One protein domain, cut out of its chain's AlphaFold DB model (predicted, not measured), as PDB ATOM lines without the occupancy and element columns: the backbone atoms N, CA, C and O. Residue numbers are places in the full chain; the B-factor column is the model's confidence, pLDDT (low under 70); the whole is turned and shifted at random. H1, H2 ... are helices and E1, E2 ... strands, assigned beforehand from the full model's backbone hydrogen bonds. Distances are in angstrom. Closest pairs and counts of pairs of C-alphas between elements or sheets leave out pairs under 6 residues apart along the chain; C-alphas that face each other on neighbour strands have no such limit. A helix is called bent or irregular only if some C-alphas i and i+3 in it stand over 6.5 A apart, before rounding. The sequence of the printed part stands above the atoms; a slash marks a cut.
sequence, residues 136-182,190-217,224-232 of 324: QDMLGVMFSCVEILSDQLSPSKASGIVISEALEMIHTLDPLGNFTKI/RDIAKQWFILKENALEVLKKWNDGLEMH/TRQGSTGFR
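Overview. This is residues 136 to 182, 190 to 217 and 224 to 232 of the 324 residues of an uncharacterized protein of Holospora undulata HU1 (UniProt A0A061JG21). Two helices, H1 and H2, fold back on each other as a helical hairpin, and the next two, H3 and H4, meet at a corner like an L and pack across one side of it: H3 covers H2 and the later part of H1, while H4 crosses the earlier part of H1 and meets the last residue of H2. A short lone strand, E1, lies at the edge of this helical core, past the last residues of H2. The printed part has 84 residues, with four named helices and one named strand in the order H1, H2, H3, H4, E1, and its class is mostly helix. It is compact, with a radius of gyration of the C-alphas of 12.5 A, and spans 40 by 30 by 20 A along its three main axes.

Along the chain. Find C-alpha 136 at (-42.984, 27.121, 50.040); from there H1 takes residues 136 to 152, the longest helix, and runs 25.6 A to C-alpha 152 at (-54.953, 30.129, 27.637). After a short link of 7 residues, H2 takes residues 160 to 173 and covers 20.1 A from first to last C-alpha. Past the first cut, look for H3 at residues 192 to 201, 14.1 A long. One residue later H4 begins at Ala 203 and runs 19.7 A to His 217; it is neither bent nor irregular, but only just, with C-alphas 212 and 215 being 6.1 A apart. Past the second cut comes E1, residues 227 to 230, 10.2 A long, ending at C-alpha 230 at (-32.126, 21.409, 35.322).

Arrangement. Start with H1 and H2, a helical hairpin: they touch, the closest C-alphas being those of Leu 149 and Ala 166 at 6.6 A, and H1 does so with residues 146 to 152 alone. They run opposite ways at a shallow tilt of 34 degrees, only just short of steep. Go on to H3, which touches H2 with Leu 167 and Ile 192 closest, their C-alphas 6.7 A apart, at a steep tilt of 52 degrees, the same way. H3 only just touches H1, with 3 pairs of C-alphas within 8 A; the closest are those of Val 146 and Lys 200, 6.6 A, and H1 takes part with residues 146 to 150 alone. H4 touches H1 at a steep tilt of 45 degrees, opposite ways, with the C-alphas of Leu 139 and Leu 207 closest at 6.6 A. H4 only just touches H2, with 3 pairs of C-alphas within 8 A; look at Leu 173, the one residue of H2 involved, whose C-alpha is 5.9 A from that of Trp 210. H3 and H4 are close but not clearly touching, about perpendicular at 86 degrees, with the C-alphas of Leu 199 and Val 206 closest at 6.9 A. The helix packing is mostly crossed: of the five pairs that touch, one is at a shallow tilt. E1 pairs with no named strand. Its closest C-alpha to H2 is that of Gly 230, 7.9 A from that of Thr 172, and it is apart from H1, H3 and H4. Along the helix backbones, each O i to N i+4 pair is within hydrogen-bond range in H2 and H3, against 11 of 13 in H1 and 9 of 11 in H4.

Size, cuts and confidence. The two C-alphas farthest apart are those of Ser 156 and Met 216, at 39.9 A. Residues 183 to 189 are not printed, and C-alphas 182 and 190 are 8.7 A apart across that cut; residues 218 to 223 are not printed either, with C-alphas 217 and 224 12.4 A apart. Of the links printed whole, H3 to H4 is tight and H1 to H2 is short; H2 to H3 and H4 to E1 are links across the cuts. The mean pLDDT of the printed part is 81.5, and you will find values under 70 at residues 155 to 157, 180 to 182, 190 and 224 to 229.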
ATOM      1  N   GLN A 136     -41.596  27.188  49.570       78.88
ATOM      2  CA  GLN A 136     -42.984  27.121  50.040       78.88
ATOM      3  C   GLN A 136     -43.861  28.230  49.448       78.88
ATOM      4  O   GLN A 136     -44.983  27.958  49.028       78.88
ATOM      5  N   ASP A 137     -43.346  29.456  49.379       82.69
ATOM      6  CA  ASP A 137     -44.074  30.596  48.815       82.69
ATOM      7  C   ASP A 137     -44.108  30.493  47.275       82.69
ATOM      8  O   ASP A 137     -45.117  30.811  46.637       82.69
ATOM      9  N   MET A 138     -43.051  29.934  46.673       87.62
ATOM     10  CA  MET A 138     -42.980  29.656  45.236       87.62
ATOM     11  C   MET A 138     -44.059  28.664  44.774       87.62
ATOM     12  O   MET A 138     -44.544  28.781  43.650       87.62
ATOM     13  N   LEU A 139     -44.507  27.732  45.624       86.25
ATOM     14  CA  LEU A 139     -45.592  26.805  45.278       86.25
ATOM     15  C   LEU A 139     -46.869  27.528  44.835       86.25
ATOM     16  O   LEU A 139     -47.496  27.114  43.860       86.25
ATOM     17  N   GLY A 140     -47.234  28.624  45.509       86.75
ATOM     18  CA  GLY A 140     -48.414  29.417  45.153       86.75
ATOM     19  C   GLY A 140     -48.267  30.106  43.793       86.75
ATOM     20  O   GLY A 140     -49.202  30.109  42.986       86.75
ATOM     21  N   VAL A 141     -47.070  30.627  43.502       91.56
ATOM     22  CA  VAL A 141     -46.733  31.226  42.201       91.56
ATOM     23  C   VAL A 141     -46.825  30.179  41.092       91.56
ATOM     24  O   VAL A 141     -47.465  30.416  40.067       91.56
ATOM     25  N   MET A 142     -46.234  29.005  41.305       91.25
ATOM     26  CA  MET A 142     -46.219  27.911  40.333       91.25
ATOM     27  C   MET A 142     -47.623  27.350  40.079       91.25
ATOM     28  O   MET A 142     -47.998  27.153  38.924       91.25
ATOM     29  N   PHE A 143     -48.433  27.173  41.127       90.75
ATOM     30  CA  PHE A 143     -49.834  26.766  40.989       90.75
ATOM     31  C   PHE A 143     -50.632  27.776  40.154       90.75
ATOM     32  O   PHE A 143     -51.293  27.400  39.186       90.75
ATOM     33  N   SER A 144     -50.471  29.071  40.442       92.19
ATOM     34  CA  SER A 144     -51.116  30.145  39.674       92.19
ATOM     35  C   SER A 144     -50.677  30.155  38.204       92.19
ATOM     36  O   SER A 144     -51.473  30.469  37.318       92.19
ATOM     37  N   CYS A 145     -49.422  29.790  37.908       94.31
ATOM     38  CA  CYS A 145     -48.964  29.643  36.525       94.31
ATOM     39  C   CYS A 145     -49.737  28.538  35.796       94.31
ATOM     40  O   CYS A 145     -50.152  28.745  34.654       94.31
ATOM     41  N   VAL A 146     -49.941  27.384  36.443       92.50
ATOM     42  CA  VAL A 146     -50.693  26.256  35.870       92.50
ATOM     43  C   VAL A 146     -52.139  26.658  35.580       92.50
ATOM     44  O   VAL A 146     -52.649  26.350  34.501       92.50
ATOM     45  N   GLU A 147     -52.795  27.385  36.484       90.69
ATOM     46  CA  GLU A 147     -54.163  27.873  36.263       90.69
ATOM     47  C   GLU A 147     -54.238  28.837  35.070       90.69
ATOM     48  O   GLU A 147     -55.001  28.605  34.129       90.69
ATOM     49  N   ILE A 148     -53.378  29.862  35.040       92.19
ATOM     50  CA  ILE A 148     -53.380  30.869  33.967       92.19
ATOM     51  C   ILE A 148     -53.064  30.250  32.602       92.19
ATOM     52  O   ILE A 148     -53.712  30.583  31.607       92.19
ATOM     53  N   LEU A 149     -52.069  29.362  32.529       92.12
ATOM     54  CA  LEU A 149     -51.721  28.683  31.279       92.12
ATOM     55  C   LEU A 149     -52.850  27.747  30.827       92.12
ATOM     56  O   LEU A 149     -53.142  27.680  29.634       92.12
ATOM     57  N   SER A 150     -53.546  27.091  31.759       90.19
ATOM     58  CA  SER A 150     -54.691  26.230  31.437       90.19
ATOM     59  C   SER A 150     -55.832  26.991  30.764       90.19
ATOM     60  O   SER A 150     -56.412  26.484  29.803       90.19
ATOM     61  N   ASP A 151     -56.127  28.210  31.214       87.25
ATOM     62  CA  ASP A 151     -57.165  29.047  30.601       87.25
ATOM     63  C   ASP A 151     -56.790  29.480  29.171       87.25
ATOM     64  O   ASP A 151     -57.646  29.607  28.283       87.25
ATOM     65  N   GLN A 152     -55.492  29.675  28.923       86.31
ATOM     66  CA  GLN A 152     -54.953  30.129  27.637       86.31
ATOM     67  C   GLN A 152     -54.746  28.997  26.621       86.31
ATOM     68  O   GLN A 152     -54.794  29.251  25.419       86.31
ATOM     69  N   LEU A 153     -54.572  27.756  27.077       82.69
ATOM     70  CA  LEU A 153     -54.389  26.570  26.227       82.69
ATOM     71  C   LEU A 153     -55.684  26.034  25.599       82.69
ATOM     72  O   LEU A 153     -55.661  25.015  24.909       82.69
ATOM     73  N   SER A 154     -56.820  26.704  25.802       72.62
ATOM     74  CA  SER A 154     -58.074  26.316  25.153       72.62
ATOM     75  C   SER A 154     -57.917  26.261  23.614       72.62
ATOM     76  O   SER A 154     -57.269  27.142  23.038       72.62
ATOM     77  N   PRO A 155     -58.502  25.260  22.911       62.00
ATOM     78  CA  PRO A 155     -58.224  24.984  21.489       62.00
ATOM     79  C   PRO A 155     -58.445  26.154  20.520       62.00
ATOM     80  O   PRO A 155     -57.932  26.144  19.408       62.00
ATOM     81  N   SER A 156     -59.212  27.165  20.928       62.69
ATOM     82  CA  SER A 156     -59.507  28.368  20.148       62.69
ATOM     83  C   SER A 156     -58.617  29.578  20.472       62.69
ATOM     84  O   SER A 156     -58.793  30.627  19.855       62.69
ATOM     85  N   LYS A 157     -57.694  29.471  21.441       62.00
ATOM     86  CA  LYS A 157     -56.913  30.603  21.985       62.00
ATOM     87  C   LYS A 157     -55.411  30.341  22.143       62.00
ATOM     88  O   LYS A 157     -54.669  31.293  22.380       62.00
ATOM     89  N   ALA A 158     -54.957  29.096  22.005       72.81
ATOM     90  CA  ALA A 158     -53.561  28.744  22.239       72.81
ATOM     91  C   ALA A 158     -52.632  29.343  21.164       72.81
ATOM     92  O   ALA A 158     -52.638  28.925  20.007       72.81
ATOM     93  N   SER A 159     -51.813  30.321  21.554       83.50
ATOM     94  CA  SER A 159     -50.717  30.823  20.719       83.50
ATOM     95  C   SER A 159     -49.477  29.930  20.857       83.50
ATOM     96  O   SER A 159     -49.312  29.232  21.859       83.50
ATOM     97  N   GLY A 160     -48.560  29.981  19.885       83.56
ATOM     98  CA  GLY A 160     -47.297  29.228  19.956       83.56
ATOM     99  C   GLY A 160     -46.459  29.552  21.203       83.56
ATOM    100  O   GLY A 160     -45.808  28.667  21.750       83.56
ATOM    101  N   ILE A 161     -46.543  30.790  21.705       85.75
ATOM    102  CA  ILE A 161     -45.871  31.225  22.940       85.75
ATOM    103  C   ILE A 161     -46.457  30.498  24.156       85.75
ATOM    104  O   ILE A 161     -45.709  29.959  24.965       85.75
ATOM    105  N   VAL A 162     -47.787  30.422  24.261       88.25
ATOM    106  CA  VAL A 162     -48.466  29.734  25.373       88.25
ATOM    107  C   VAL A 162     -48.132  28.243  25.378       88.25
ATOM    108  O   VAL A 162     -47.859  27.679  26.433       88.25
ATOM    109  N   ILE A 163     -48.096  27.608  24.202       87.56
ATOM    110  CA  ILE A 163     -47.704  26.196  24.069       87.56
ATOM    111  C   ILE A 163     -46.255  25.990  24.532       87.56
ATOM    112  O   ILE A 163     -45.967  25.025  25.236       87.56
ATOM    113  N   SER A 164     -45.351  26.908  24.174       87.56
ATOM    114  CA  SER A 164     -43.955  26.865  24.615       87.56
ATOM    115  C   SER A 164     -43.819  27.004  26.136       87.56
ATOM    116  O   SER A 164     -43.072  26.242  26.746       87.56
ATOM    117  N   GLU A 165     -44.541  27.942  26.759       91.50
ATOM    118  CA  GLU A 165     -44.536  28.109  28.221       91.50
ATOM    119  C   GLU A 165     -45.131  26.887  28.936       91.50
ATOM    120  O   GLU A 165     -44.615  26.457  29.965       91.50
ATOM    121  N   ALA A 166     -46.179  26.285  28.371       90.69
ATOM    122  CA  ALA A 166     -46.790  25.074  28.909       90.69
ATOM    123  C   ALA A 166     -45.830  23.877  28.886       90.69
ATOM    124  O   ALA A 166     -45.711  23.154  29.876       90.69
ATOM    125  N   LEU A 167     -45.109  23.688  27.777       87.88
ATOM    126  CA  LEU A 167     -44.102  22.636  27.655       87.88
ATOM    127  C   LEU A 167     -42.953  22.836  28.650       87.88
ATOM    128  O   LEU A 167     -42.532  21.888  29.312       87.88
ATOM    129  N   GLU A 168     -42.461  24.068  28.788       88.25
ATOM    130  CA  GLU A 168     -41.435  24.381  29.781       88.25
ATOM    131  C   GLU A 168     -41.918  24.089  31.205       88.25
ATOM    132  O   GLU A 168     -41.181  23.509  32.005       88.25
ATOM    133  N   MET A 169     -43.152  24.470  31.521       91.25
ATOM    134  CA  MET A 169     -43.744  24.240  32.832       91.25
ATOM    135  C   MET A 169     -43.902  22.740  33.128       91.25
ATOM    136  O   MET A 169     -43.599  22.321  34.243       91.25
ATOM    137  N   ILE A 170     -44.272  21.919  32.135       89.38
ATOM    138  CA  ILE A 170     -44.264  20.451  32.264       89.38
ATOM    139  C   ILE A 170     -42.873  19.948  32.646       89.38
ATOM    140  O   ILE A 170     -42.726  19.263  33.656       89.38
ATOM    141  N   HIS A 171     -41.843  20.329  31.887       86.06
ATOM    142  CA  HIS A 171     -40.469  19.897  32.165       86.06
ATOM    143  C   HIS A 171     -39.935  20.414  33.506       86.06
ATOM    144  O   HIS A 171     -39.065  19.788  34.105       86.06
ATOM    145  N   THR A 172     -40.432  21.562  33.963       88.25
ATOM    146  CA  THR A 172     -40.023  22.176  35.227       88.25
ATOM    147  C   THR A 172     -40.639  21.467  36.426       88.25
ATOM    148  O   THR A 172     -39.943  21.204  37.403       88.25
ATOM    149  N   LEU A 173     -41.941  21.177  36.363       89.06
ATOM    150  CA  LEU A 173     -42.705  20.603  37.471       89.06
ATOM    151  C   LEU A 173     -42.611  19.080  37.542       89.06
ATOM    152  O   LEU A 173     -42.683  18.510  38.629       89.06
ATOM    153  N   ASP A 174     -42.408  18.423  36.405       85.44
ATOM    154  CA  ASP A 174     -42.202  16.981  36.319       85.44
ATOM    155  C   ASP A 174     -40.874  16.648  35.615       85.44
ATOM    156  O   ASP A 174     -40.865  15.972  34.584       85.44
ATOM    157  N   PRO A 175     -39.721  17.092  36.156       79.94
ATOM    158  CA  PRO A 175     -38.427  16.923  35.494       79.94
ATOM    159  C   PRO A 175     -38.039  15.451  35.327       79.94
ATOM    160  O   PRO A 175     -37.265  15.121  34.437       79.94
ATOM    161  N   LEU A 176     -38.583  14.555  36.158       78.69
ATOM    162  CA  LEU A 176     -38.362  13.108  36.080       78.69
ATOM    163  C   LEU A 176     -39.398  12.376  35.207       78.69
ATOM    164  O   LEU A 176     -39.262  11.169  34.999       78.69
ATOM    165  N   GLY A 177     -40.428  13.069  34.709       77.19
ATOM    166  CA  GLY A 177     -41.501  12.470  33.913       77.19
ATOM    167  C   GLY A 177     -42.357  11.463  34.690       77.19
ATOM    168  O   GLY A 177     -42.887  10.518  34.103       77.19
ATOM    169  N   ASN A 178     -42.457  11.603  36.014       77.88
ATOM    170  CA  ASN A 178     -43.181  10.679  36.887       77.88
ATOM    171  C   ASN A 178     -44.692  10.713  36.640       77.88
ATOM    172  O   ASN A 178     -45.353   9.682  36.789       77.88
ATOM    173  N   PHE A 179     -45.224  11.878  36.269       73.88
ATOM    174  CA  PHE A 179     -46.648  12.096  36.015       73.88
ATOM    175  C   PHE A 179     -46.973  12.073  34.524       73.88
ATOM    176  O   PHE A 179     -48.020  11.578  34.123       73.88
ATOM    177  N   THR A 180     -46.060  12.565  33.692       68.81
ATOM    178  CA  THR A 180     -46.250  12.711  32.242       68.81
ATOM    179  C   THR A 180     -45.698  11.537  31.425       68.81
ATOM    180  O   THR A 180     -45.543  11.668  30.212       68.81
ATOM    181  N   LYS A 181     -45.426  10.389  32.077       65.38
ATOM    182  CA  LYS A 181     -44.788   9.189  31.501       65.38
ATOM    183  C   LYS A 181     -45.126   8.965  30.023       65.38
ATOM    184  O   LYS A 181     -46.281   8.790  29.635       65.38
ATOM    185  N   ILE A 182     -44.067   8.877  29.224       52.84
ATOM    186  CA  ILE A 182     -44.086   8.267  27.896       52.84
ATOM    187  C   ILE A 182     -44.197   6.759  28.134       52.84
ATOM    188  O   ILE A 182     -43.405   6.203  28.894       52.84
ATOM    189  N   ARG A 190     -46.246  12.851  22.203       58.34
ATOM    190  CA  ARG A 190     -45.925  14.239  21.806       58.34
ATOM    191  C   ARG A 190     -47.132  15.175  21.926       58.34
ATOM    192  O   ARG A 190     -47.055  16.338  21.544       58.34
ATOM    193  N   ASP A 191     -48.254  14.666  22.417       76.19
ATOM    194  CA  ASP A 191     -49.456  15.433  22.662       76.19
ATOM    195  C   ASP A 191     -49.291  16.244  23.955       76.19
ATOM    196  O   ASP A 191     -49.628  15.800  25.057       76.19
ATOM    197  N   ILE A 192     -48.730  17.445  23.798       77.81
ATOM    198  CA  ILE A 192     -48.542  18.429  24.873       77.81
ATOM    199  C   ILE A 192     -49.866  18.681  25.604       77.81
ATOM    200  O   ILE A 192     -49.858  18.850  26.819       77.81
ATOM    201  N   ALA A 193     -51.007  18.646  24.906       81.25
ATOM    202  CA  ALA A 193     -52.305  18.867  25.533       81.25
ATOM    203  C   ALA A 193     -52.657  17.749  26.525       81.25
ATOM    204  O   ALA A 193     -53.152  18.039  27.614       81.25
ATOM    205  N   LYS A 194     -52.348  16.484  26.205       83.25
ATOM    206  CA  LYS A 194     -52.533  15.361  27.143       83.25
ATOM    207  C   LYS A 194     -51.593  15.448  28.339       83.25
ATOM    208  O   LYS A 194     -52.045  15.268  29.466       83.25
ATOM    209  N   GLN A 195     -50.310  15.734  28.110       85.62
ATOM    210  CA  GLN A 195     -49.343  15.884  29.204       85.62
ATOM    211  C   GLN A 195     -49.727  17.042  30.131       85.62
ATOM    212  O   GLN A 195     -49.722  16.884  31.350       85.62
ATOM    213  N   TRP A 196     -50.133  18.175  29.551       89.12
ATOM    214  CA  TRP A 196     -50.623  19.329  30.299       89.12
ATOM    215  C   TRP A 196     -51.871  18.991  31.105       89.12
ATOM    216  O   TRP A 196     -51.948  19.332  32.280       89.12
ATOM    217  N   PHE A 197     -52.839  18.298  30.497       87.88
ATOM    218  CA  PHE A 197     -54.060  17.885  31.180       87.88
ATOM    219  C   PHE A 197     -53.750  17.009  32.399       87.88
ATOM    220  O   PHE A 197     -54.240  17.289  33.487       87.88
ATOM    221  N   ILE A 198     -52.873  16.008  32.251       87.00
ATOM    222  CA  ILE A 198     -52.452  15.152  33.369       87.00
ATOM    223  C   ILE A 198     -51.771  15.978  34.466       87.00
ATOM    224  O   ILE A 198     -52.109  15.823  35.640       87.00
ATOM    225  N   LEU A 199     -50.842  16.866  34.101       89.88
ATOM    226  CA  LEU A 199     -50.159  17.730  35.063       89.88
ATOM    227  C   LEU A 199     -51.151  18.621  35.813       89.88
ATOM    228  O   LEU A 199     -51.079  18.714  37.034       89.88
ATOM    229  N   LYS A 200     -52.087  19.247  35.094       89.62
ATOM    230  CA  LYS A 200     -53.102  20.144  35.649       89.62
ATOM    231  C   LYS A 200     -54.006  19.426  36.650       89.62
ATOM    232  O   LYS A 200     -54.169  19.913  37.765       89.62
ATOM    233  N   GLU A 201     -54.561  18.274  36.278       88.56
ATOM    234  CA  GLU A 201     -55.457  17.499  37.153       88.56
ATOM    235  C   GLU A 201     -54.748  17.014  38.429       88.56
ATOM    236  O   GLU A 201     -55.387  16.807  39.457       88.56
ATOM    237  N   ASN A 202     -53.418  16.890  38.389       85.88
ATOM    238  CA  ASN A 202     -52.600  16.457  39.521       85.88
ATOM    239  C   ASN A 202     -51.750  17.592  40.121       85.88
ATOM    240  O   ASN A 202     -50.834  17.309  40.894       85.88
ATOM    241  N   ALA A 203     -52.026  18.863  39.799       85.50
ATOM    242  CA  ALA A 203     -51.097  19.975  40.032       85.50
ATOM    243  C   ALA A 203     -50.586  20.064  41.479       85.50
ATOM    244  O   ALA A 203     -49.395  20.269  41.695       85.50
ATOM    245  N   LEU A 204     -51.456  19.847  42.473       83.88
ATOM    246  CA  LEU A 204     -51.068  19.849  43.889       83.88
ATOM    247  C   LEU A 204     -50.076  18.731  44.235       83.88
ATOM    248  O   LEU A 204     -49.102  18.968  44.950       83.88
ATOM    249  N   GLU A 205     -50.303  17.516  43.733       84.44
ATOM    250  CA  GLU A 205     -49.402  16.385  43.969       84.44
ATOM    251  C   GLU A 205     -48.073  16.577  43.230       84.44
ATOM    252  O   GLU A 205     -47.012  16.324  43.807       84.44
ATOM    253  N   VAL A 206     -48.121  17.072  41.985       87.31
ATOM    254  CA  VAL A 206     -46.920  17.396  41.201       87.31
ATOM    255  C   VAL A 206     -46.069  18.425  41.937       87.31
ATOM    256  O   VAL A 206     -44.885  18.194  42.164       87.31
ATOM    257  N   LEU A 207     -46.679  19.524  42.380       85.19
ATOM    258  CA  LEU A 207     -45.999  20.593  43.110       85.19
ATOM    259  C   LEU A 207     -45.401  20.119  44.431       85.19
ATOM    260  O   LEU A 207     -44.287  20.511  44.770       85.19
ATOM    261  N   LYS A 208     -46.104  19.247  45.163       83.62
ATOM    262  CA  LYS A 208     -45.573  18.660  46.395       83.62
ATOM    263  C   LYS A 208     -44.321  17.829  46.116       83.62
ATOM    264  O   LYS A 208     -43.295  18.062  46.746       83.62
ATOM    265  N   LYS A 209     -44.369  16.921  45.133       83.00
ATOM    266  CA  LYS A 209     -43.198  16.106  44.758       83.00
ATOM    267  C   LYS A 209     -42.056  16.952  44.207       83.00
ATOM    268  O   LYS A 209     -40.896  16.649  44.465       83.00
ATOM    269  N   TRP A 210     -42.375  18.005  43.463       85.25
ATOM    270  CA  TRP A 210     -41.388  18.968  42.999       85.25
ATOM    271  C   TRP A 210     -40.704  19.667  44.184       85.25
ATOM    272  O   TRP A 210     -39.480  19.705  44.250       85.25
ATOM    273  N   ASN A 211     -41.464  20.129  45.177       84.00
ATOM    274  CA  ASN A 211     -40.888  20.735  46.375       84.00
ATOM    275  C   ASN A 211     -40.031  19.751  47.188       84.00
ATOM    276  O   ASN A 211     -38.947  20.120  47.626       84.00
ATOM    277  N   ASP A 212     -40.466  18.498  47.332       82.06
ATOM    278  CA  ASP A 212     -39.669  17.450  47.990       82.06
ATOM    279  C   ASP A 212     -38.359  17.174  47.215       82.06
ATOM    280  O   ASP A 212     -37.304  16.927  47.801       82.06
ATOM    281  N   GLY A 213     -38.397  17.274  45.881       80.62
ATOM    282  CA  GLY A 213     -37.228  17.142  45.009       80.62
ATOM    283  C   GLY A 213     -36.227  18.302  45.100       80.62
ATOM    284  O   GLY A 213     -35.037  18.079  44.856       80.62
ATOM    285  N   LEU A 214     -36.659  19.512  45.483       79.69
ATOM    286  CA  LEU A 214     -35.784  20.693  45.599       79.69
ATOM    287  C   LEU A 214     -34.684  20.512  46.640       79.69
ATOM    288  O   LEU A 214     -33.544  20.926  46.415       79.69
ATOM    289  N   GLU A 215     -35.001  19.879  47.768       76.44
ATOM    290  CA  GLU A 215     -34.007  19.613  48.805       76.44
ATOM    291  C   GLU A 215     -32.866  18.758  48.249       76.44
ATOM    292  O   GLU A 215     -31.704  19.012  48.549       76.44
ATOM    293  N   MET A 216     -33.165  17.786  47.390       76.50
ATOM    294  CA  MET A 216     -32.147  16.891  46.849       76.50
ATOM    295  C   MET A 216     -31.446  17.451  45.609       76.50
ATOM    296  O   MET A 216     -30.255  17.192  45.423       76.50
ATOM    297  N   HIS A 217     -32.170  18.187  44.766       78.19
ATOM    298  CA  HIS A 217     -31.729  18.496  43.409       78.19
ATOM    299  C   HIS A 217     -31.850  19.964  42.997       78.19
ATOM    300  O   HIS A 217     -31.515  20.276  41.861       78.19
ATOM    301  N   THR A 224     -31.804  12.213  33.477       68.00
ATOM    302  CA  THR A 224     -33.018  11.412  33.332       68.00
ATOM    303  C   THR A 224     -32.873  10.466  32.145       68.00
ATOM    304  O   THR A 224     -31.945  10.571  31.341       68.00
ATOM    305  N   ARG A 225     -33.823   9.539  31.989       60.72
ATOM    306  CA  ARG A 225     -33.874   8.648  30.814       60.72
ATOM    307  C   ARG A 225     -34.042   9.410  29.488       60.72
ATOM    308  O   ARG A 225     -33.827   8.827  28.433       60.72
ATOM    309  N   GLN A 226     -34.444  10.680  29.546       55.31
ATOM    310  CA  GLN A 226     -34.734  11.540  28.395       55.31
ATOM    311  C   GLN A 226     -33.606  12.553  28.115       55.31
ATOM    312  O   GLN A 226     -33.668  13.258  27.111       55.31
ATOM    313  N   GLY A 227     -32.579  12.625  28.971       66.19
ATOM    314  CA  GLY A 227     -31.465  13.573  28.868       66.19
ATOM    315  C   GLY A 227     -31.147  14.252  30.203       66.19
ATOM    316  O   GLY A 227     -31.647  13.848  31.247       66.19
ATOM    317  N   SER A 228     -30.309  15.289  30.188       67.06
ATOM    318  CA  SER A 228     -30.053  16.112  31.379       67.06
ATOM    319  C   SER A 228     -31.033  17.284  31.432       67.06
ATOM    320  O   SER A 228     -31.107  18.056  30.476       67.06
ATOM    321  N   THR A 229     -31.760  17.448  32.538       69.31
ATOM    322  CA  THR A 229     -32.660  18.590  32.772       69.31
ATOM    323  C   THR A 229     -32.301  19.307  34.071       69.31
ATOM    324  O   THR A 229     -31.894  18.674  35.035       69.31
ATOM    325  N   GLY A 230     -32.400  20.634  34.107       70.06
ATOM    326  CA  GLY A 230     -32.126  21.409  35.322       70.06
ATOM    327  C   GLY A 230     -33.339  21.443  36.247       70.06
ATOM    328  O   GLY A 230     -34.448  21.686  35.772       70.06
ATOM    329  N   PHE A 231     -33.142  21.269  37.555       80.31
ATOM    330  CA  PHE A 231     -34.186  21.512  38.554       80.31
ATOM    331  C   PHE A 231     -34.295  23.020  38.838       80.31
ATOM    332  O   PHE A 231     -33.790  23.550  39.835       80.31
ATOM    333  N   ARG A 232     -34.906  23.732  37.889       83.81
ATOM    334  CA  ARG A 232     -34.918  25.200  37.797       83.81
ATOM    335  C   ARG A 232     -36.325  25.780  37.925       83.81
ATOM    336  O   ARG A 232     -37.305  25.046  37.916       83.81
TER     337      ARG A 232